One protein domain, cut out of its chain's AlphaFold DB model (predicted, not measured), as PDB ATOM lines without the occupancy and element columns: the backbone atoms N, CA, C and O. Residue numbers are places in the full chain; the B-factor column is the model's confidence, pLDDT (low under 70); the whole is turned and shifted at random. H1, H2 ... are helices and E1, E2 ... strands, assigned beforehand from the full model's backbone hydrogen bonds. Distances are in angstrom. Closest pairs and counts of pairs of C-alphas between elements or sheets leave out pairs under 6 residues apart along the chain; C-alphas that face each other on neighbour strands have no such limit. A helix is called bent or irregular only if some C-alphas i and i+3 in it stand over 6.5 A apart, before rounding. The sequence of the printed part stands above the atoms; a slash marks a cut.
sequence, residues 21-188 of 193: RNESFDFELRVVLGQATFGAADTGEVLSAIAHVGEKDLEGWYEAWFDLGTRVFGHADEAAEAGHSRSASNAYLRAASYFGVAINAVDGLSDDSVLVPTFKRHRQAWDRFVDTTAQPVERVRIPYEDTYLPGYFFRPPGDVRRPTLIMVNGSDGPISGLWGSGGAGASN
ATOM      1  N   ARG A  21      54.087  29.805   6.277       89.12
ATOM      2  CA  ARG A  21      55.475  29.446   5.931       89.12
ATOM      3  C   ARG A  21      56.465  30.498   6.404       89.12
ATOM      4  O   ARG A  21      57.631  30.180   6.616       89.12
ATOM      5  N   ASN A  22      56.028  31.748   6.505       90.38
ATOM      6  CA  ASN A  22      56.799  32.788   7.166       90.38
ATOM      7  C   ASN A  22      56.901  32.473   8.664       90.38
ATOM      8  O   ASN A  22      55.900  32.499   9.377       90.38
ATOM      9  N   GLU A  23      58.117  32.172   9.122       91.19
ATOM     10  CA  GLU A  23      58.374  31.723  10.493       91.19
ATOM     11  C   GLU A  23      57.994  32.777  11.541       91.19
ATOM     12  O   GLU A  23      57.488  32.416  12.600       91.19
ATOM     13  N   SER A  24      58.168  34.070  11.245       91.06
ATOM     14  CA  SER A  24      57.799  35.161  12.155       91.06
ATOM     15  C   SER A  24      56.282  35.285  12.308       91.06
ATOM     16  O   SER A  24      55.790  35.412  13.428       91.06
ATOM     17  N   PHE A  25      55.531  35.192  11.205       94.12
ATOM     18  CA  PHE A  25      54.063  35.207  11.256       94.12
ATOM     19  C   PHE A  25      53.517  33.962  11.958       94.12
ATOM     20  O   PHE A  25      52.620  34.074  12.793       94.12
ATOM     21  N   ASP A  26      54.065  32.778  11.661       94.19
ATOM     22  CA  ASP A  26      53.639  31.531  12.303       94.19
ATOM     23  C   ASP A  26      53.929  31.542  13.809       94.19
ATOM     24  O   ASP A  26      53.081  31.146  14.612       94.19
ATOM     25  N   PHE A  27      55.107  32.036  14.198       93.75
ATOM     26  CA  PHE A  27      55.492  32.202  15.593       93.75
ATOM     27  C   PHE A  27      54.513  33.114  16.337       93.75
ATOM     28  O   PHE A  27      53.910  32.678  17.321       93.75
ATOM     29  N   GLU A  28      54.307  34.340  15.850       95.06
ATOM     30  CA  GLU A  28      53.410  35.305  16.495       95.06
ATOM     31  C   GLU A  28      51.976  34.784  16.560       95.06
ATOM     32  O   GLU A  28      51.328  34.835  17.608       95.06
ATOM     33  N   LEU A  29      51.482  34.174  15.480       95.12
ATOM     34  CA  LEU A  29      50.139  33.609  15.470       95.12
ATOM     35  C   LEU A  29      49.959  32.535  16.545       95.12
ATOM     36  O   LEU A  29      48.953  32.528  17.256       95.12
ATOM     37  N   ARG A  30      50.921  31.619  16.689       94.88
ATOM     38  CA  ARG A  30      50.866  30.565  17.710       94.88
ATOM     39  C   ARG A  30      50.938  31.137  19.117       94.88
ATOM     40  O   ARG A  30      50.222  30.648  19.992       94.88
ATOM     41  N   VAL A  31      51.766  32.159  19.334       94.44
ATOM     42  CA  VAL A  31      51.839  32.875  20.613       94.44
ATOM     43  C   VAL A  31      50.465  33.443  20.961       94.44
ATOM     44  O   VAL A  31      49.947  33.147  22.040       94.44
ATOM     45  N   VAL A  32      49.830  34.171  20.039       96.38
ATOM     46  CA  VAL A  32      48.514  34.797  20.249       96.38
ATOM     47  C   VAL A  32      47.410  33.756  20.433       96.38
ATOM     48  O   VAL A  32      46.592  33.890  21.341       96.38
ATOM     49  N   LEU A  33      47.403  32.673  19.651       95.62
ATOM     50  CA  LEU A  33      46.469  31.558  19.850       95.62
ATOM     51  C   LEU A  33      46.623  30.934  21.245       95.62
ATOM     52  O   LEU A  33      45.624  30.619  21.891       95.62
ATOM     53  N   GLY A  34      47.852  30.813  21.752       94.44
ATOM     54  CA  GLY A  34      48.119  30.358  23.118       94.44
ATOM     55  C   GLY A  34      47.570  31.303  24.195       94.44
ATOM     56  O   GLY A  34      47.168  30.850  25.267       94.44
ATOM     57  N   GLN A  35      47.478  32.606  23.909       95.69
ATOM     58  CA  GLN A  35      46.884  33.588  24.824       95.69
ATOM     59  C   GLN A  35      45.362  33.422  24.980       95.69
ATOM     60  O   GLN A  35      44.796  33.897  25.972       95.69
ATOM     61  N   ALA A  36      44.688  32.725  24.056       96.12
ATOM     62  CA  ALA A  36      43.237  32.542  24.098       96.12
ATOM     63  C   ALA A  36      42.774  31.790  25.355       96.12
ATOM     64  O   ALA A  36      41.763  32.146  25.960       96.12
ATOM     65  N   THR A  37      43.557  30.814  25.830       94.00
ATOM     66  CA  THR A  37      43.269  30.071  27.072       94.00
ATOM     67  C   THR A  37      43.231  30.973  28.312       94.00
ATOM     68  O   THR A  37      42.579  30.635  29.298       94.00
ATOM     69  N   PHE A  38      43.869  32.145  28.257       94.50
ATOM     70  CA  PHE A  38      43.924  33.123  29.347       94.50
ATOM     71  C   PHE A  38      43.028  34.349  29.111       94.50
ATOM     72  O   PHE A  38      43.137  35.345  29.830       94.50
ATOM     73  N   GLY A  39      42.141  34.286  28.110       95.56
ATOM     74  CA  GLY A  39      41.207  35.358  27.757       95.56
ATOM     75  C   GLY A  39      41.845  36.545  27.032       95.56
ATOM     76  O   GLY A  39      41.162  37.536  26.781       95.56
ATOM     77  N   ALA A  40      43.132  36.451  26.686       97.44
ATOM     78  CA  ALA A  40      43.884  37.509  26.016       97.44
ATOM     79  C   ALA A  40      43.852  37.415  24.481       97.44
ATOM     80  O   ALA A  40      44.431  38.267  23.816       97.44
ATOM     81  N   ALA A  41      43.134  36.439  23.927       98.25
ATOM     82  CA  ALA A  41      42.762  36.356  22.517       98.25
ATOM     83  C   ALA A  41      41.463  35.544  22.364       98.25
ATOM     84  O   ALA A  41      41.010  34.901  23.313       98.25
ATOM     85  N   ASP A  42      40.870  35.568  21.176       98.38
ATOM     86  CA  ASP A  42      39.812  34.655  20.750       98.38
ATOM     87  C   ASP A  42      40.245  33.964  19.453       98.38
ATOM     88  O   ASP A  42      40.713  34.606  18.513       98.38
ATOM     89  N   THR A  43      40.108  32.640  19.397       97.44
ATOM     90  CA  THR A  43      40.582  31.845  18.256       97.44
ATOM     91  C   THR A  43      39.864  32.209  16.956       97.44
ATOM     92  O   THR A  43      40.491  32.222  15.901       97.44
ATOM     93  N   GLY A  44      38.564  32.506  17.007       97.81
ATOM     94  CA  GLY A  44      37.789  32.896  15.831       97.81
ATOM     95  C   GLY A  44      38.187  34.279  15.324       97.81
ATOM     96  O   GLY A  44      38.398  34.444  14.125       97.81
ATOM     97  N   GLU A  45      38.349  35.245  16.230       98.44
ATOM     98  CA  GLU A  45      38.860  36.589  15.921       98.44
ATOM     99  C   GLU A  45      40.233  36.512  15.233       98.44
ATOM    100  O   GLU A  45      40.421  37.096  14.165       98.44
ATOM    101  N   VAL A  46      41.158  35.739  15.808       98.00
ATOM    102  CA  VAL A  46      42.522  35.555  15.297       98.00
ATOM    103  C   VAL A  46      42.518  34.910  13.913       98.00
ATOM    104  O   VAL A  46      43.067  35.478  12.972       98.00
ATOM    105  N   LEU A  47      41.865  33.752  13.758       95.94
ATOM    106  CA  LEU A  47      41.817  33.040  12.477       95.94
ATOM    107  C   LEU A  47      41.088  33.847  11.394       95.94
ATOM    108  O   LEU A  47      41.450  33.764  10.222       95.94
ATOM    109  N   SER A  48      40.083  34.645  11.768       97.12
ATOM    110  CA  SER A  48      39.385  35.527  10.834       97.12
ATOM    111  C   SER A  48      40.244  36.703  10.378       97.12
ATOM    112  O   SER A  48      40.115  37.100   9.224       97.12
ATOM    113  N   ALA A  49      41.072  37.287  11.248       96.88
ATOM    114  CA  ALA A  49      41.914  38.426  10.882       96.88
ATOM    115  C   ALA A  49      42.975  38.040   9.848       96.88
ATOM    116  O   ALA A  49      43.208  38.773   8.893       96.88
ATOM    117  N   ILE A  50      43.556  36.850   9.987       94.69
ATOM    118  CA  ILE A  50      44.639  36.395   9.109       94.69
ATOM    119  C   ILE A  50      44.157  35.764   7.796       94.69
ATOM    120  O   ILE A  50      44.964  35.480   6.917       94.69
ATOM    121  N   ALA A  51      42.848  35.545   7.625       94.00
ATOM    122  CA  ALA A  51      42.290  34.780   6.504       94.00
ATOM    123  C   ALA A  51      42.638  35.337   5.109       94.00
ATOM    124  O   ALA A  51      42.578  34.605   4.118       94.00
ATOM    125  N   HIS A  52      42.986  36.622   5.026       91.38
ATOM    126  CA  HIS A  52      43.340  37.306   3.783       91.38
ATOM    127  C   HIS A  52      44.803  37.759   3.721       91.38
ATOM    128  O   HIS A  52      45.217  38.278   2.688       91.38
ATOM    129  N   VAL A  53      45.589  37.543   4.781       96.00
ATOM    130  CA  VAL A  53      46.980  38.001   4.847       96.00
ATOM    131  C   VAL A  53      47.888  36.987   4.162       96.00
ATOM    132  O   VAL A  53      47.938  35.816   4.548       96.00
ATOM    133  N   GLY A  54      48.608  37.433   3.133       92.56
ATOM    134  CA  GLY A  54      49.547  36.598   2.385       92.56
ATOM    135  C   GLY A  54      50.844  36.293   3.149       92.56
ATOM    136  O   GLY A  54      51.241  37.003   4.062       92.56
ATOM    137  N   GLU A  55      51.577  35.266   2.709       88.94
ATOM    138  CA  GLU A  55      52.823  34.775   3.343       88.94
ATOM    139  C   GLU A  55      53.945  35.820   3.515       88.94
ATOM    140  O   GLU A  55      54.893  35.617   4.269       88.94
ATOM    141  N   LYS A  56      53.904  36.921   2.763       91.31
ATOM    142  CA  LYS A  56      54.925  37.984   2.783       91.31
ATOM    143  C   LYS A  56      54.304  39.375   2.874       91.31
ATOM    144  O   LYS A  56      54.946  40.360   2.525       91.31
ATOM    145  N   ASP A  57      53.041  39.428   3.266       95.19
ATOM    146  CA  ASP A  57      52.242  40.640   3.276       95.19
ATOM    147  C   ASP A  57      52.401  41.353   4.622       95.19
ATOM    148  O   ASP A  57      51.617  41.155   5.546       95.19
ATOM    149  N   LEU A  58      53.492  42.110   4.766       95.94
ATOM    150  CA  LEU A  58      53.829  42.822   6.007       95.94
ATOM    151  C   LEU A  58      52.821  43.939   6.306       95.94
ATOM    152  O   LEU A  58      52.407  44.103   7.453       95.94
ATOM    153  N   GLU A  59      52.387  44.650   5.266       96.69
ATOM    154  CA  GLU A  59      51.367  45.699   5.346       96.69
ATOM    155  C   GLU A  59      50.014  45.100   5.738       96.69
ATOM    156  O   GLU A  59      49.437  45.507   6.745       96.69
ATOM    157  N   GLY A  60      49.564  44.052   5.041       97.12
ATOM    158  CA  GLY A  60      48.321  43.357   5.371       97.12
ATOM    159  C   GLY A  60      48.349  42.687   6.745       97.12
ATOM    160  O   GLY A  60      47.327  42.651   7.425       97.12
ATOM    161  N   TRP A  61      49.506  42.201   7.207       97.75
ATOM    162  CA  TRP A  61      49.660  41.690   8.572       97.75
ATOM    163  C   TRP A  61      49.459  42.797   9.607       97.75
ATOM    164  O   TRP A  61      48.641  42.641  10.513       97.75
ATOM    165  N   TYR A  62      50.146  43.933   9.453       98.25
ATOM    166  CA  TYR A  62      49.949  45.092  10.323       98.25
ATOM    167  C   TYR A  62      48.479  45.545  10.339       98.25
ATOM    168  O   TYR A  62      47.887  45.666  11.416       98.25
ATOM    169  N   GLU A  63      47.879  45.749   9.162       98.25
ATOM    170  CA  GLU A  63      46.498  46.216   9.014       98.25
ATOM    171  C   GLU A  63      45.504  45.244   9.654       98.25
ATOM    172  O   GLU A  63      44.667  45.661  10.453       98.25
ATOM    173  N   ALA A  64      45.639  43.936   9.407       98.44
ATOM    174  CA  ALA A  64      44.748  42.922   9.964       98.44
ATOM    175  C   ALA A  64      44.711  42.945  11.501       98.44
ATOM    176  O   ALA A  64      43.634  42.876  12.104       98.44
ATOM    177  N   TRP A  65      45.874  43.061  12.149       98.62
ATOM    178  CA  TRP A  65      45.964  43.100  13.610       98.62
ATOM    179  C   TRP A  65      45.537  44.446  14.192       98.62
ATOM    180  O   TRP A  65      44.843  44.476  15.214       98.62
ATOM    181  N   PHE A  66      45.894  45.555  13.540       98.81
ATOM    182  CA  PHE A  66      45.478  46.889  13.961       98.81
ATOM    183  C   PHE A  66      43.957  47.069  13.867       98.81
ATOM    184  O   PHE A  66      43.326  47.564  14.809       98.81
ATOM    185  N   ASP A  67      43.348  46.613  12.775       98.81
ATOM    186  CA  ASP A  67      41.907  46.696  12.550       98.81
ATOM    187  C   ASP A  67      41.139  45.766  13.485       98.81
ATOM    188  O   ASP A  67      40.111  46.159  14.051       98.81
ATOM    189  N   LEU A  68      41.649  44.551  13.721       98.88
ATOM    190  CA  LEU A  68      41.068  43.657  14.716       98.88
ATOM    191  C   LEU A  68      41.109  44.291  16.112       98.88
ATOM    192  O   LEU A  68      40.078  44.323  16.791       98.88
ATOM    193  N   GLY A  69      42.260  44.832  16.524       98.88
ATOM    194  CA  GLY A  69      42.409  45.549  17.790       98.88
ATOM    195  C   GLY A  69      41.429  46.715  17.911       98.88
ATOM    196  O   GLY A  69      40.745  46.841  18.924       98.88
ATOM    197  N   THR A  70      41.288  47.515  16.853       98.94
ATOM    198  CA  THR A  70      40.377  48.670  16.804       98.94
ATOM    199  C   THR A  70      38.915  48.261  16.947       98.94
ATOM    200  O   THR A  70      38.196  48.828  17.770       98.94
ATOM    201  N   ARG A  71      38.470  47.244  16.203       98.88
ATOM    202  CA  ARG A  71      37.098  46.726  16.281       98.88
ATOM    203  C   ARG A  71      36.775  46.169  17.666       98.88
ATOM    204  O   ARG A  71      35.727  46.477  18.226       98.88
ATOM    205  N   VAL A  72      37.676  45.371  18.235       98.94
ATOM    206  CA  VAL A  72      37.466  44.750  19.551       98.94
ATOM    207  C   VAL A  72      37.522  45.789  20.672       98.94
ATOM    208  O   VAL A  72      36.755  45.686  21.627       98.94
ATOM    209  N   PHE A  73      38.352  46.827  20.537       98.94
ATOM    210  CA  PHE A  73      38.323  47.985  21.431       98.94
ATOM    211  C   PHE A  73      36.968  48.704  21.373       98.94
ATOM    212  O   PHE A  73      36.408  49.009  22.419       98.94
ATOM    213  N   GLY A  74      36.403  48.907  20.178       98.88
ATOM    214  CA  GLY A  74      35.065  49.490  20.016       98.88
ATOM    215  C   GLY A  74      33.975  48.678  20.724       98.88
ATOM    216  O   GLY A  74      33.202  49.231  21.501       98.88
ATOM    217  N   HIS A  75      33.975  47.349  20.570       98.81
ATOM    218  CA  HIS A  75      33.061  46.478  21.325       98.81
ATOM    219  C   HIS A  75      33.268  46.586  22.849       98.81
ATOM    220  O   HIS A  75      32.325  46.416  23.626       98.81
ATOM    221  N   ALA A  76      34.504  46.835  23.295       98.81
ATOM    222  CA  ALA A  76      34.818  47.030  24.705       98.81
ATOM    223  C   ALA A  76      34.254  48.355  25.242       98.81
ATOM    224  O   ALA A  76      33.699  48.362  26.343       98.81
ATOM    225  N   ASP A  77      34.362  49.443  24.472       98.81
ATOM    226  CA  ASP A  77      33.745  50.738  24.786       98.81
ATOM    227  C   ASP A  77      32.218  50.592  24.892       98.81
ATOM    228  O   ASP A  77      31.648  50.935  25.926       98.81
ATOM    229  N   GLU A  78      31.565  49.974  23.901       98.81
ATOM    230  CA  GLU A  78      30.112  49.734  23.909       98.81
ATOM    231  C   GLU A  78      29.663  48.932  25.142       98.81
ATOM    232  O   GLU A  78      28.680  49.263  25.811       98.81
ATOM    233  N   ALA A  79      30.405  47.875  25.488       98.69
ATOM    234  CA  ALA A  79      30.128  47.082  26.680       98.69
ATOM    235  C   ALA A  79      30.326  47.891  27.971       98.69
ATOM    236  O   ALA A  79      29.554  47.725  28.917       98.69
ATOM    237  N   ALA A  80      31.343  48.755  28.030       98.38
ATOM    238  CA  ALA A  80      31.602  49.608  29.187       98.38
ATOM    239  C   ALA A  80      30.488  50.646  29.373       98.38
ATOM    240  O   ALA A  80      29.991  50.810  30.488       98.38
ATOM    241  N   GLU A  81      30.052  51.291  28.290       98.25
ATOM    242  CA  GLU A  81      28.951  52.261  28.281       98.25
ATOM    243  C   GLU A  81      27.619  51.629  28.704       98.25
ATOM    244  O   GLU A  81      26.843  52.243  29.436       98.25
ATOM    245  N   ALA A  82      27.388  50.368  28.332       98.31
ATOM    246  CA  ALA A  82      26.230  49.589  28.770       98.31
ATOM    247  C   ALA A  82      26.330  49.070  30.224       98.31
ATOM    248  O   ALA A  82      25.417  48.396  30.701       98.31
ATOM    249  N   GLY A  83      27.427  49.341  30.942       97.50
ATOM    250  CA  GLY A  83      27.646  48.872  32.317       97.50
ATOM    251  C   GLY A  83      28.070  47.401  32.430       97.50
ATOM    252  O   GLY A  83      28.085  46.838  33.526       97.50
ATOM    253  N   HIS A  84      28.449  46.756  31.325       98.00
ATOM    254  CA  HIS A  84      28.895  45.363  31.280       98.00
ATOM    255  C   HIS A  84      30.414  45.245  31.508       98.00
ATOM    256  O   HIS A  84      31.162  44.821  30.623       98.00
ATOM    257  N   SER A  85      30.883  45.585  32.715       95.19
ATOM    258  CA  SER A  85      32.320  45.688  33.047       95.19
ATOM    259  C   SER A  85      33.143  44.435  32.725       95.19
ATOM    260  O   SER A  85      34.233  44.546  32.171       95.19
ATOM    261  N   ARG A  86      32.616  43.231  32.991       96.25
ATOM    262  CA  ARG A  86      33.305  41.969  32.664       96.25
ATOM    263  C   ARG A  86      33.512  41.800  31.157       96.25
ATOM    264  O   ARG A  86      34.589  41.392  30.730       96.25
ATOM    265  N   SER A  87      32.489  42.099  30.360       98.12
ATOM    266  CA  SER A  87      32.567  42.008  28.899       98.12
ATOM    267  C   SER A  87      33.546  43.038  28.343       98.12
ATOM    268  O   SER A  87      34.387  42.685  27.518       98.12
ATOM    269  N   ALA A  88      33.494  44.268  28.862       98.62
ATOM    270  CA  ALA A  88      34.426  45.332  28.516       98.62
ATOM    271  C   ALA A  88      35.874  44.937  28.837       98.62
ATOM    272  O   ALA A  88      36.718  44.925  27.948       98.62
ATOM    273  N   SER A  89      36.148  44.513  30.074       98.12
ATOM    274  CA  SER A  89      37.471  44.061  30.522       98.12
ATOM    275  C   SER A  89      38.034  42.959  29.630       98.12
ATOM    276  O   SER A  89      39.184  43.040  29.202       98.12
ATOM    277  N   ASN A  90      37.231  41.941  29.314       98.00
ATOM    278  CA  ASN A  90      37.666  40.852  28.445       98.00
ATOM    279  C   ASN A  90      38.009  41.349  27.033       98.00
ATOM    280  O   ASN A  90      38.979  40.885  26.442       98.00
ATOM    281  N   ALA A  91      37.218  42.264  26.468       98.81
ATOM    282  CA  ALA A  91      37.464  42.806  25.135       98.81
ATOM    283  C   ALA A  91      38.680  43.751  25.109       98.81
ATOM    284  O   ALA A  91      39.522  43.620  24.225       98.81
ATOM    285  N   TYR A  92      38.855  44.619  26.111       98.88
ATOM    286  CA  TYR A  92      40.039  45.476  26.225       98.88
ATOM    287  C   TYR A  92      41.341  44.683  26.315       98.88
ATOM    288  O   TYR A  92      42.327  45.058  25.680       98.88
ATOM    289  N   LEU A  93      41.347  43.570  27.053       98.69
ATOM    290  CA  LEU A  93      42.512  42.693  27.137       98.69
ATOM    291  C   LEU A  93      42.874  42.102  25.766       98.69
ATOM    292  O   LEU A  93      44.037  42.154  25.370       98.69
ATOM    293  N   ARG A  94      41.884  41.592  25.017       98.75
ATOM    294  CA  ARG A  94      42.104  41.080  23.652       98.75
ATOM    295  C   ARG A  94      42.581  42.177  22.704       98.75
ATOM    296  O   ARG A  94      43.569  41.985  22.004       98.75
ATOM    297  N   ALA A  95      41.952  43.352  22.737       98.88
ATOM    298  CA  ALA A  95      42.381  44.503  21.945       98.88
ATOM    299  C   ALA A  95      43.838  44.892  22.247       98.88
ATOM    300  O   ALA A  95      44.609  45.142  21.322       98.88
ATOM    301  N   ALA A  96      44.244  44.887  23.522       98.81
ATOM    302  CA  ALA A  96      45.627  45.146  23.912       98.81
ATOM    303  C   ALA A  96      46.591  44.120  23.301       98.81
ATOM    304  O   ALA A  96      47.632  44.518  22.779       98.81
ATOM    305  N   SER A  97      46.246  42.830  23.310       98.56
ATOM    306  CA  SER A  97      47.038  41.789  22.646       98.56
ATOM    307  C   SER A  97      47.158  42.017  21.143       98.56
ATOM    308  O   SER A  97      48.267  41.971  20.625       98.56
ATOM    309  N   TYR A  98      46.062  42.329  20.450       98.81
ATOM    310  CA  TYR A  98      46.071  42.525  18.995       98.81
ATOM    311  C   TYR A  98      46.860  43.764  18.574       98.81
ATOM    312  O   TYR A  98      47.663  43.691  17.647       98.81
ATOM    313  N   PHE A  99      46.738  44.871  19.312       98.81
ATOM    314  CA  PHE A  99      47.632  46.011  19.109       98.81
ATOM    315  C   PHE A  99      49.092  45.669  19.426       98.81
ATOM    316  O   PHE A  99      49.980  46.221  18.791       98.81
ATOM    317  N   GLY A 100      49.354  44.757  20.369       98.00
ATOM    318  CA  GLY A 100      50.695  44.228  20.634       98.00
ATOM    319  C   GLY A 100      51.313  43.559  19.405       98.00
ATOM    320  O   GLY A 100      52.441  43.875  19.043       98.00
ATOM    321  N   VAL A 101      50.546  42.717  18.706       98.06
ATOM    322  CA  VAL A 101      50.991  42.094  17.447       98.06
ATOM    323  C   VAL A 101      51.209  43.145  16.359       98.06
ATOM    324  O   VAL A 101      52.209  43.098  15.646       98.06
ATOM    325  N   ALA A 102      50.311  44.131  16.260       98.25
ATOM    326  CA  ALA A 102      50.455  45.229  15.308       98.25
ATOM    327  C   ALA A 102      51.716  46.071  15.571       98.25
ATOM    328  O   ALA A 102      52.330  46.523  14.615       98.25
ATOM    329  N   ILE A 103      52.144  46.259  16.828       97.31
ATOM    330  CA  ILE A 103      53.428  46.914  17.152       97.31
ATOM    331  C   ILE A 103      54.595  46.104  16.591       97.31
ATOM    332  O   ILE A 103      55.442  46.672  15.908       97.31
ATOM    333  N   ASN A 104      54.619  44.790  16.840       95.31
ATOM    334  CA  ASN A 104      55.696  43.916  16.365       95.31
ATOM    335  C   ASN A 104      55.766  43.885  14.831       95.31
ATOM    336  O   ASN A 104      56.848  43.806  14.261       95.31
ATOM    337  N   ALA A 105      54.623  44.018  14.152       96.06
ATOM    338  CA  ALA A 105      54.560  44.100  12.697       96.06
ATOM    339  C   ALA A 105      55.270  45.337  12.112       96.06
ATOM    340  O   ALA A 105      55.716  45.280  10.966       96.06
ATOM    341  N   VAL A 106      55.391  46.436  12.873       96.38
ATOM    342  CA  VAL A 106      55.952  47.701  12.364       96.38
ATOM    343  C   VAL A 106      57.421  47.567  11.958       96.38
ATOM    344  O   VAL A 106      57.830  48.219  11.006       96.38
ATOM    345  N   ASP A 107      58.194  46.684  12.601       92.12
ATOM    346  CA  ASP A 107      59.607  46.435  12.255       92.12
ATOM    347  C   ASP A 107      59.793  45.951  10.802       92.12
ATOM    348  O   ASP A 107      60.821  46.191  10.174       92.12
ATOM    349  N   GLY A 108      58.769  45.302  10.233       91.25
ATOM    350  CA  GLY A 108      58.772  44.861   8.838       91.25
ATOM    351  C   GLY A 108      58.318  45.922   7.830       91.25
ATOM    352  O   GLY A 108      58.433  45.695   6.623       91.25
ATOM    353  N   LEU A 109      57.771  47.053   8.276       95.88
ATOM    354  CA  LEU A 109      57.234  48.076   7.380       95.88
ATOM    355  C   LEU A 109      58.342  48.977   6.828       95.88
ATOM    356  O   LEU A 109      59.397  49.168   7.425       95.88
ATOM    357  N   SER A 110      58.081  49.566   5.661       95.25
ATOM    358  CA  SER A 110      58.989  50.555   5.063       95.25
ATOM    359  C   SER A 110      58.918  51.934   5.738       95.25
ATOM    360  O   SER A 110      59.838  52.736   5.576       95.25
ATOM    361  N   ASP A 111      57.842  52.194   6.487       94.44
ATOM    362  CA  ASP A 111      57.589  53.406   7.267       94.44
ATOM    363  C   ASP A 111      57.145  53.022   8.686       94.44
ATOM    364  O   ASP A 111      56.170  52.288   8.868       94.44
ATOM    365  N   ASP A 112      57.847  53.539   9.693       96.12
ATOM    366  CA  ASP A 112      57.591  53.290  11.112       96.12
ATOM    367  C   ASP A 112      56.746  54.391  11.776       96.12
ATOM    368  O   ASP A 112      56.514  54.356  12.989       96.12
ATOM    369  N   SER A 113      56.217  55.347  11.002       97.56
ATOM    370  CA  SER A 113      55.400  56.462  11.507       97.56
ATOM    371  C   SER A 113      54.188  56.015  12.339       97.56
ATOM    372  O   SER A 113      53.722  56.739  13.227       97.56
ATOM    373  N   VAL A 114      53.706  54.793  12.102       98.00
ATOM    374  CA  VAL A 114      52.597  54.160  12.823       98.00
ATOM    375  C   VAL A 114      52.985  53.570  14.184       98.00
ATOM    376  O   VAL A 114      52.098  53.328  15.004       98.00
ATOM    377  N   LEU A 115      54.277  53.406  14.489       97.88
ATOM    378  CA  LEU A 115      54.757  52.770  15.722       97.88
ATOM    379  C   LEU A 115      54.202  53.451  16.977       97.88
ATOM    380  O   LEU A 115      53.563  52.820  17.820       97.88
ATOM    381  N   VAL A 116      54.426  54.761  17.110       98.19
ATOM    382  CA  VAL A 116      54.016  55.519  18.302       98.19
ATOM    383  C   VAL A 116      52.486  55.586  18.443       98.19
ATOM    384  O   VAL A 116      51.990  55.365  19.554       98.19
ATOM    385  N   PRO A 117      51.701  55.877  17.385       98.44
ATOM    386  CA  PRO A 117      50.243  55.771  17.437       98.44
ATOM    387  C   PRO A 117      49.736  54.390  17.874       98.44
ATOM    388  O   PRO A 117      48.880  54.311  18.761       98.44
ATOM    389  N   THR A 118      50.284  53.310  17.319       98.69
ATOM    390  CA  THR A 118      49.859  51.936  17.630       98.69
ATOM    391  C   THR A 118      50.256  51.534  19.046       98.69
ATOM    392  O   THR A 118      49.431  50.994  19.789       98.69
ATOM    393  N   PHE A 119      51.448  51.927  19.501       98.12
ATOM    394  CA  PHE A 119      51.858  51.776  20.897       98.12
ATOM    395  C   PHE A 119      50.889  52.473  21.860       98.12
ATOM    396  O   PHE A 119      50.480  51.893  22.866       98.12
ATOM    397  N   LYS A 120      50.449  53.698  21.548       98.50
ATOM    398  CA  LYS A 120      49.460  54.412  22.374       98.50
ATOM    399  C   LYS A 120      48.120  53.678  22.436       98.50
ATOM    400  O   LYS A 120      47.534  53.619  23.515       98.50
ATOM    401  N   ARG A 121      47.653  53.088  21.330       98.81
ATOM    402  CA  ARG A 121      46.426  52.268  21.300       98.81
ATOM    403  C   ARG A 121      46.551  51.014  22.159       98.81
ATOM    404  O   ARG A 121      45.677  50.757  22.984       98.81
ATOM    405  N   HIS A 122      47.664  50.294  22.042       98.69
ATOM    406  CA  HIS A 122      47.983  49.156  22.905       98.69
ATOM    407  C   HIS A 122      47.950  49.541  24.391       98.69
ATOM    408  O   HIS A 122      47.270  48.903  25.198       98.69
ATOM    409  N   ARG A 123      48.639  50.630  24.752       98.06
ATOM    410  CA  ARG A 123      48.683  51.152  26.122       98.06
ATOM    411  C   ARG A 123      47.304  51.547  26.639       98.06
ATOM    412  O   ARG A 123      46.963  51.191  27.762       98.06
ATOM    413  N   GLN A 124      46.505  52.218  25.813       98.69
ATOM    414  CA  GLN A 124      45.138  52.599  26.147       98.69
ATOM    415  C   GLN A 124      44.255  51.372  26.409       98.69
ATOM    416  O   GLN A 124      43.546  51.343  27.410       98.69
ATOM    417  N   ALA A 125      44.316  50.353  25.550       98.88
ATOM    418  CA  ALA A 125      43.570  49.108  25.728       98.88
ATOM    419  C   ALA A 125      43.968  48.385  27.022       98.88
ATOM    420  O   ALA A 125      43.103  47.968  27.789       98.88
ATOM    421  N   TRP A 126      45.268  48.316  27.322       98.44
ATOM    422  CA  TRP A 126      45.745  47.752  28.584       98.44
ATOM    423  C   TRP A 126      45.255  48.538  29.803       98.44
ATOM    424  O   TRP A 126      44.777  47.947  30.770       98.44
ATOM    425  N   ASP A 127      45.349  49.867  29.776       98.06
ATOM    426  CA  ASP A 127      44.884  50.692  30.892       98.06
ATOM    427  C   ASP A 127      43.373  50.560  31.108       98.06
ATOM    428  O   ASP A 127      42.934  50.451  32.251       98.06
ATOM    429  N   ARG A 128      42.586  50.456  30.033       98.50
ATOM    430  CA  ARG A 128      41.149  50.175  30.118       98.50
ATOM    431  C   ARG A 128      40.845  48.790  30.681       98.50
ATOM    432  O   ARG A 128      39.922  48.662  31.483       98.50
ATOM    433  N   PHE A 129      41.621  47.767  30.323       98.38
ATOM    434  CA  PHE A 129      41.532  46.453  30.961       98.38
ATOM    435  C   PHE A 129      41.774  46.559  32.474       98.38
ATOM    436  O   PHE A 129      40.962  46.077  33.260       98.38
ATOM    437  N   VAL A 130      42.831  47.262  32.886       96.94
ATOM    438  CA  VAL A 130      43.151  47.496  34.303       96.94
ATOM    439  C   VAL A 130      42.037  48.257  35.031       96.94
ATOM    440  O   VAL A 130      41.757  47.957  36.186       96.94
ATOM    441  N   ASP A 131      41.379  49.211  34.370       96.31
ATOM    442  CA  ASP A 131      40.289  49.995  34.967       96.31
ATOM    443  C   ASP A 131      38.971  49.223  35.102       96.31
ATOM    444  O   ASP A 131      38.134  49.570  35.933       96.31
ATOM    445  N   THR A 132      38.752  48.208  34.264       96.50
ATOM    446  CA  THR A 132      37.467  47.492  34.173       96.50
ATOM    447  C   THR A 132      37.505  46.086  34.752       96.50
ATOM    448  O   THR A 132      36.443  45.495  34.983       96.50
ATOM    449  N   THR A 133      38.695  45.542  35.002       93.69
ATOM    450  CA  THR A 133      38.827  44.211  35.578       93.69
ATOM    451  C   THR A 133      38.288  44.142  37.009       93.69
ATOM    452  O   THR A 133      38.385  45.080  37.797       93.69
ATOM    453  N   ALA A 134      37.734  42.982  37.364       90.69
ATOM    454  CA  ALA A 134      37.308  42.679  38.724       90.69
ATOM    455  C   ALA A 134      38.482  42.374  39.673       90.69
ATOM    456  O   ALA A 134      38.284  42.326  40.889       90.69
ATOM    457  N   GLN A 135      39.690  42.120  39.151       88.44
ATOM    458  CA  GLN A 135      40.860  41.905  40.001       88.44
ATOM    459  C   GLN A 135      41.329  43.235  40.609       88.44
ATOM    460  O   GLN A 135      41.456  44.218  39.886       88.44
ATOM    461  N   PRO A 136      41.645  43.290  41.913       89.88
ATOM    462  CA  PRO A 136      42.311  44.452  42.485       89.88
ATOM    463  C   PRO A 136      43.671  44.693  41.814       89.88
ATOM    464  O   PRO A 136      44.576  43.863  41.922       89.88
ATOM    465  N   VAL A 137      43.826  45.844  41.159       93.62
ATOM    466  CA  VAL A 137      45.087  46.257  40.525       93.62
ATOM    467  C   VAL A 137      45.548  47.586  41.099       93.62
ATOM    468  O   VAL A 137      44.783  48.544  41.188       93.62
ATOM    469  N   GLU A 138      46.820  47.662  41.464       94.44
ATOM    470  CA  GLU A 138      47.487  48.911  41.812       94.44
ATOM    471  C   GLU A 138      48.457  49.307  40.694       94.44
ATOM    472  O   GLU A 138      49.301  48.512  40.283       94.44
ATOM    473  N   ARG A 139      48.357  50.546  40.201       96.50
ATOM    474  CA  ARG A 139      49.366  51.124  39.305       96.50
ATOM    475  C   ARG A 139      50.543  51.600  40.143       96.50
ATOM    476  O   ARG A 139      50.401  52.540  40.921       96.50
ATOM    477  N   VAL A 140      51.697  50.970  39.970       96.12
ATOM    478  CA  VAL A 140      52.913  51.306  40.712       96.12
ATOM    479  C   VAL A 140      53.829  52.192  39.873       96.12
ATOM    480  O   VAL A 140      53.943  52.038  38.656       96.12
ATOM    481  N   ARG A 141      54.494  53.135  40.540       96.94
ATOM    482  CA  ARG A 141      55.553  53.970  39.964       96.94
ATOM    483  C   ARG A 141      56.856  53.599  40.647       96.94
ATOM    484  O   ARG A 141      57.069  53.974  41.797       96.94
ATOM    485  N   ILE A 142      57.701  52.848  39.956       96.31
ATOM    486  CA  ILE A 142      58.960  52.339  40.500       96.31
ATOM    487  C   ILE A 142      60.038  53.399  40.248       96.31
ATOM    488  O   ILE A 142      60.290  53.700  39.082       96.31
ATOM    489  N   PRO A 143      60.650  54.002  41.287       97.69
ATOM    490  CA  PRO A 143      61.718  54.982  41.095       97.69
ATOM    491  C   PRO A 143      62.884  54.381  40.304       97.69
ATOM    492  O   PRO A 143      63.348  53.286  40.632       97.69
ATOM    493  N   TYR A 144      63.351  55.090  39.278       96.56
ATOM    494  CA  TYR A 144      64.474  54.671  38.446       96.56
ATOM    495  C   TYR A 144      65.187  55.903  37.884       96.56
ATOM    496  O   TYR A 144      64.596  56.645  37.101       96.56
ATOM    497  N   GLU A 145      66.444  56.110  38.286       97.06
ATOM    498  CA  GLU A 145      67.215  57.321  37.957       97.06
ATOM    499  C   GLU A 145      66.392  58.597  38.248       97.06
ATOM    500  O   GLU A 145      65.802  58.711  39.324       97.06
ATOM    501  N   ASP A 146      66.312  59.529  37.295       97.12
ATOM    502  CA  ASP A 146      65.534  60.771  37.395       97.12
ATOM    503  C   ASP A 146      64.070  60.606  36.925       97.12
ATOM    504  O   ASP A 146      63.377  61.584  36.629       97.12
ATOM    505  N   THR A 147      63.575  59.366  36.821       97.25
ATOM    506  CA  THR A 147      62.230  59.040  36.328       97.25
ATOM    507  C   THR A 147      61.565  57.902  37.123       97.25
ATOM    508  O   THR A 147      61.986  57.519  38.217       97.25
ATOM    509  N   TYR A 148      60.451  57.389  36.600       97.06
ATOM    510  CA  TYR A 148      59.732  56.243  37.136       97.06
ATOM    511  C   TYR A 148      59.421  55.241  36.032       97.06
ATOM    512  O   TYR A 148      58.928  55.615  34.968       97.06
ATOM    513  N   LEU A 149      59.611  53.960  36.332       94.62
ATOM    514  CA  LEU A 149      59.106  52.872  35.505       94.62
ATOM    515  C   LEU A 149      57.654  52.566  35.903       94.62
ATOM    516  O   LEU A 149      57.363  52.426  37.101       94.62
ATOM    517  N   PRO A 150      56.721  52.478  34.939       94.69
ATOM    518  CA  PRO A 150      55.353  52.075  35.224       94.69
ATOM    519  C   PRO A 150      55.290  50.575  35.524       94.69
ATOM    520  O   PRO A 150      55.972  49.772  34.891       94.69
ATOM    521  N   GLY A 151      54.419  50.185  36.448       95.19
ATOM    522  CA  GLY A 151      54.108  48.786  36.709       95.19
ATOM    523  C   GLY A 151      52.673  48.594  37.186       95.19
ATOM    524  O   GLY A 151      51.966  49.550  37.506       95.19
ATOM    525  N   TYR A 152      52.260  47.332  37.260       95.88
ATOM    526  CA  TYR A 152      50.927  46.933  37.702       95.88
ATOM    527  C   TYR A 152      51.052  45.807  38.714       95.88
ATOM    528  O   TYR A 152      51.632  44.763  38.423       95.88
ATOM    529  N   PHE A 153      50.494  46.015  39.899       94.56
ATOM    530  CA  PHE A 153      50.451  45.022  40.954       94.56
ATOM    531  C   PHE A 153      49.036  44.459  41.068       94.56
ATOM    532  O   PHE A 153      48.151  45.057  41.683       94.56
ATOM    533  N   PHE A 154      48.831  43.308  40.432       92.94
ATOM    534  CA  PHE A 154      47.599  42.535  40.534       92.94
ATOM    535  C   PHE A 154      47.602  41.749  41.839       92.94
ATOM    536  O   PHE A 154      48.580  41.074  42.173       92.94
ATOM    537  N   ARG A 155      46.497  41.820  42.579       87.88
ATOM    538  CA  ARG A 155      46.317  41.083  43.827       87.88
ATOM    539  C   ARG A 155      45.125  40.138  43.716       87.88
ATOM    540  O   ARG A 155      44.067  40.559  43.252       87.88
ATOM    541  N   PRO A 156      45.245  38.888  44.188       82.44
ATOM    542  CA  PRO A 156      44.073  38.054  44.399       82.44
ATOM    543  C   PRO A 156      43.181  38.670  45.489       82.44
ATOM    544  O   PRO A 156      43.670  39.426  46.334       82.44
ATOM    545  N   PRO A 157      41.882  38.337  45.520       78.44
ATOM    546  CA  PRO A 157      40.972  38.867  46.525       78.44
ATOM    547  C   PRO A 157      41.378  38.479  47.962       78.44
ATOM    548  O   PRO A 157      41.923  37.396  48.224       78.44
ATOM    549  N   GLY A 158      41.055  39.378  48.899       82.12
ATOM    550  CA  GLY A 158      41.280  39.233  50.340       82.12
ATOM    551  C   GLY A 158      42.677  39.643  50.823       82.12
ATOM    552  O   GLY A 158      43.623  39.746  50.048       82.12
ATOM    553  N   ASP A 159      42.817  39.806  52.138       81.38
ATOM    554  CA  ASP A 159      44.009  40.395  52.774       81.38
ATOM    555  C   ASP A 159      45.080  39.368  53.192       81.38
ATOM    556  O   ASP A 159      45.929  39.622  54.049       81.38
ATOM    557  N   VAL A 160      45.063  38.178  52.591       85.62
ATOM    558  CA  VAL A 160      46.049  37.132  52.892       85.62
ATOM    559  C   VAL A 160      47.348  37.409  52.138       85.62
ATOM    560  O   VAL A 160      47.372  37.453  50.903       85.62
ATOM    561  N   ARG A 161      48.452  37.533  52.884       84.88
ATOM    562  CA  ARG A 161      49.800  37.673  52.320       84.88
ATOM    563  C   ARG A 161      50.176  36.422  51.525       84.88
ATOM    564  O   ARG A 161      50.072  35.306  52.026       84.88
ATOM    565  N   ARG A 162      50.658  36.623  50.300       86.06
ATOM    566  CA  ARG A 162      51.088  35.565  49.376       86.06
ATOM    567  C   ARG A 162      52.463  35.908  48.790       86.06
ATOM    568  O   ARG A 162      52.834  37.086  48.801       86.06
ATOM    569  N   PRO A 163      53.231  34.918  48.298       90.25
ATOM    570  CA  PRO A 163      54.427  35.187  47.504       90.25
ATOM    571  C   PRO A 163      54.107  36.111  46.323       90.25
ATOM    572  O   PRO A 163      53.031  36.023  45.738       90.25
ATOM    573  N   THR A 164      55.031  37.012  45.988       91.50
ATOM    574  CA  THR A 164      54.892  37.937  44.852       91.50
ATOM    575  C   THR A 164      55.759  37.457  43.698       91.50
ATOM    576  O   THR A 164      56.959  37.262  43.876       91.50
ATOM    577  N   LEU A 165      55.153  37.283  42.523       92.56
ATOM    578  CA  LEU A 165      55.867  37.041  41.274       92.56
ATOM    579  C   LEU A 165      56.101  38.381  40.572       92.56
ATOM    580  O   LEU A 165      55.150  39.116  40.318       92.56
ATOM    581  N   ILE A 166      57.358  38.689  40.258       94.44
ATOM    582  CA  ILE A 166      57.716  39.842  39.429       94.44
ATOM    583  C   ILE A 166      57.867  39.341  37.997       94.44
ATOM    584  O   ILE A 166      58.648  38.427  37.741       94.44
ATOM    585  N   MET A 167      57.110  39.934  37.080       94.62
ATOM    586  CA  MET A 167      57.129  39.587  35.663       94.62
ATOM    587  C   MET A 167      57.654  40.766  34.853       94.62
ATOM    588  O   MET A 167      57.237  41.902  35.072       94.62
ATOM    589  N   VAL A 168      58.562  40.478  33.923       93.69
ATOM    590  CA  VAL A 168      59.186  41.460  33.032       93.69
ATOM    591  C   VAL A 168      59.220  40.852  31.634       93.69
ATOM    592  O   VAL A 168      59.520  39.668  31.481       93.69
ATOM    593  N   ASN A 169      58.855  41.636  30.627       91.19
ATOM    594  CA  ASN A 169      58.928  41.255  29.219       91.19
ATOM    595  C   ASN A 169      60.352  41.450  28.668       91.19
ATOM    596  O   ASN A 169      61.189  42.109  29.281       91.19
ATOM    597  N   GLY A 170      60.628  40.853  27.506       90.69
ATOM    598  CA  GLY A 170      61.835  41.139  26.725       90.69
ATOM    599  C   GLY A 170      61.672  42.374  25.833       90.69
ATOM    600  O   GLY A 170      60.703  43.117  25.980       90.69
ATOM    601  N   SER A 171      62.593  42.543  24.879       87.75
ATOM    602  CA  SER A 171      62.575  43.641  23.895       87.75
ATOM    603  C   SER A 171      61.232  43.756  23.163       87.75
ATOM    604  O   SER A 171      60.653  44.837  23.105       87.75
ATOM    605  N   ASP A 172      60.700  42.619  22.706       87.81
ATOM    606  CA  ASP A 172      59.608  42.592  21.718       87.81
ATOM    607  C   ASP A 172      58.280  42.096  22.321       87.81
ATOM    608  O   ASP A 172      57.303  41.815  21.629       87.81
ATOM    609  N   GLY A 173      58.236  41.934  23.647       90.25
ATOM    610  CA  GLY A 173      57.039  41.472  24.344       90.25
ATOM    611  C   GLY A 173      56.144  42.647  24.739       90.25
ATOM    612  O   GLY A 173      56.601  43.490  25.508       90.25
ATOM    613  N   PRO A 174      54.867  42.719  24.328       93.25
ATOM    614  CA  PRO A 174      53.948  43.719  24.860       93.25
ATOM    615  C   PRO A 174      53.588  43.405  26.320       93.25
ATOM    616  O   PRO A 174      53.587  42.245  26.740       93.25
ATOM    617  N   ILE A 175      53.187  44.416  27.102       94.94
ATOM    618  CA  ILE A 175      52.776  44.194  28.503       94.94
ATOM    619  C   ILE A 175      51.582  43.234  28.611       94.94
ATOM    620  O   ILE A 175      51.484  42.473  29.571       94.94
ATOM    621  N   SER A 176      50.706  43.223  27.602       95.00
ATOM    622  CA  SER A 176      49.584  42.285  27.525       95.00
ATOM    623  C   SER A 176      50.039  40.832  27.410       95.00
ATOM    624  O   SER A 176      49.348  39.954  27.914       95.00
ATOM    625  N   GLY A 177      51.218  40.562  26.836       94.56
ATOM    626  CA  GLY A 177      51.777  39.211  26.750       94.56
ATOM    627  C   GLY A 177      52.109  38.619  28.122       94.56
ATOM    628  O   GLY A 177      51.911  37.427  28.354       94.56
ATOM    629  N   LEU A 178      52.508  39.459  29.088       95.25
ATOM    630  CA  LEU A 178      52.773  39.014  30.462       95.25
ATOM    631  C   LEU A 178      51.518  38.473  31.158       95.25
ATOM    632  O   LEU A 178      51.632  37.669  32.087       95.25
ATOM    633  N   TRP A 179      50.323  38.868  30.705       94.50
ATOM    634  CA  TRP A 179      49.073  38.348  31.244       94.50
ATOM    635  C   TRP A 179      48.955  36.835  31.032       94.50
ATOM    636  O   TRP A 179      48.827  36.100  32.011       94.50
ATOM    637  N   GLY A 180      49.044  36.335  29.797       90.19
ATOM    638  CA  GLY A 180      48.928  34.893  29.556       90.19
ATOM    639  C   GLY A 180      50.190  34.103  29.899       90.19
ATOM    640  O   GLY A 180      50.089  32.920  30.201       90.19
ATOM    641  N   SER A 181      51.371  34.728  29.953       89.88
ATOM    642  CA  SER A 181      52.598  34.049  30.408       89.88
ATOM    643  C   SER A 181      52.622  33.729  31.909       89.88
ATOM    644  O   SER A 181      53.488  32.980  32.356       89.88
ATOM    645  N   GLY A 182      51.709  34.289  32.709       88.19
ATOM    646  CA  GLY A 182      51.651  34.011  34.147       88.19
ATOM    647  C   GLY A 182      50.765  34.953  34.958       88.19
ATOM    648  O   GLY A 182      50.253  34.541  36.002       88.19
ATOM    649  N   GLY A 183      50.515  36.177  34.479       91.38
ATOM    650  CA  GLY A 183      49.696  37.170  35.181       91.38
ATOM    651  C   GLY A 183      48.277  36.683  35.493       91.38
ATOM    652  O   GLY A 183      47.803  36.845  36.619       91.38
ATOM    653  N   ALA A 184      47.629  36.003  34.547       90.56
ATOM    654  CA  ALA A 184      46.291  35.438  34.709       90.56
ATOM    655  C   ALA A 184      46.244  34.373  35.817       90.56
ATOM    656  O   ALA A 184      45.371  34.403  36.685       90.56
ATOM    657  N   GLY A 185      47.210  33.447  35.810       85.94
ATOM    658  CA  GLY A 185      47.309  32.378  36.806       85.94
ATOM    659  C   GLY A 185      47.592  32.920  38.206       85.94
ATOM    660  O   GLY A 185      46.898  32.570  39.159       85.94
ATOM    661  N   ALA A 186      48.548  33.848  38.323       82.06
ATOM    662  CA  ALA A 186      48.913  34.470  39.595       82.06
ATOM    663  C   ALA A 186      47.767  35.296  40.211       82.06
ATOM    664  O   ALA A 186      47.633  35.359  41.435       82.06
ATOM    665  N   SER A 187      46.916  35.900  39.377       75.56
ATOM    666  CA  SER A 187      45.829  36.781  39.824       75.56
ATOM    667  C   SER A 187      44.589  36.034  40.325       75.56
ATOM    668  O   SER A 187      43.841  36.570  41.141       75.56
ATOM    669  N   ASN A 188      44.361  34.793  39.884       67.75
ATOM    670  CA  ASN A 188      43.125  34.058  40.181       67.75
ATOM    671  C   ASN A 188      43.115  33.345  41.543       67.75
ATOM    672  O   ASN A 188      42.109  32.733  41.896       67.75
TER     673      ASN A 188
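What this domain is: This is residues 21 to 188 of the 193 residues of an uncharacterized protein of Rhodococcus sp. P27 (UniProt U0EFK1). What shape do these backbone atoms make? Helices H3, H4 and H5 form an up-and-down bundle, and H2, H1 and H6 loosely cover one side of it. The hairpin of strands E1 and E2 makes a V with H5, meeting it near residues 127 to 131, and a long loop, residues 155 to 176, leads from E2 to H6. What is it made of, and how large is it? The printed part has 168 residues with six named helices and two named strands, in the order H1 H2 H3 H4 H5 E1 E2 H6; the sheet, order E1 - E2, is antiparallel, and the class is mostly helix. The whole is compact, with a radius of gyration of the C-alphas of 16.3 A, and spans 51 by 42 by 26 A.

How they stand to each other: How does the printed part begin? H1, residues 23 to 38, and H2, residues 43 to 50, form a helical hairpin at a shallow tilt of 25 degrees; H1 touches H2 with residues 29 to 36 alone, and their closest C-alphas, of Leu 33 and Thr 43, are 6.1 A apart. H2 and H3, residues 58 to 81, form another helical hairpin, at a steep tilt of 42 degrees, with the C-alphas of Ala 49 and Ala 64 closest at 5.4 A. What surrounds the hub, H3? H3, H4, residues 85 to 108, and H5, residues 115 to 132, are a bundle, helices alongside one another, and it is up and down, each running against the one before. H3 and H4 touch at a shallow tilt of 17 degrees, closest at the C-alphas of Ala 76 and Ala 88, 4.2 A; H4 and H5 touch at 19 degrees, also shallow, closest at those of Ser 89 and Phe 129, 4.7 A. H3 and H5 only just touch, with 3 pairs of C-alphas within 8 A, the closest being those of Phe 73 and Ala 125, 6.9 A. Where do the strands and the last helix stand? E1, residues 137 to 144, and E2, residues 147 to 154, are an antiparallel hairpin, with N 140 and O 151 at 2.9 A and N 149 and O 142 at 2.8 A, both within hydrogen-bond range. H6, residues 177 to 187, touches H1 the same way at a shallow tilt of 18 degrees, closest at the C-alphas of Phe 38 and Gly 180, 5.3 A; H6 and H4 are close but not clearly touching, while H6 and H5 are apart. How complete are the helix backbones? Every O i to N i+4 pair is within hydrogen-bond range in H2, H3 and H5; the counts are 9 of 12 in H1, 17 of 20 in H4 and 5 of 7 in H6.

Where its parts are: Where do the first and last elements lie? H1 begins at C-alpha 23, (58.374, 31.723, 10.493), and H6 ends at C-alpha 187, (45.829, 36.781, 39.824). How long are the elements? H1 measures 23.8 A from first to last C-alpha, H3 34.7 A, H4 35.9 A and H5 25.8 A; E1 measures 21.2 A and E2 22.5 A. H6 is irregular, with C-alphas 181 and 184 7.8 A apart.

The domain as a whole: How far does it reach? The two C-alphas farthest apart, those of Ser 110 and Val 160, are 51.3 A from each other. Is anything missing or loosely linked? The printed part has no cut; the link from E2 to H6, 22 residues, is long. How sure is the model? The mean pLDDT of the printed part is 94.8, and residue 188 alone is under 70.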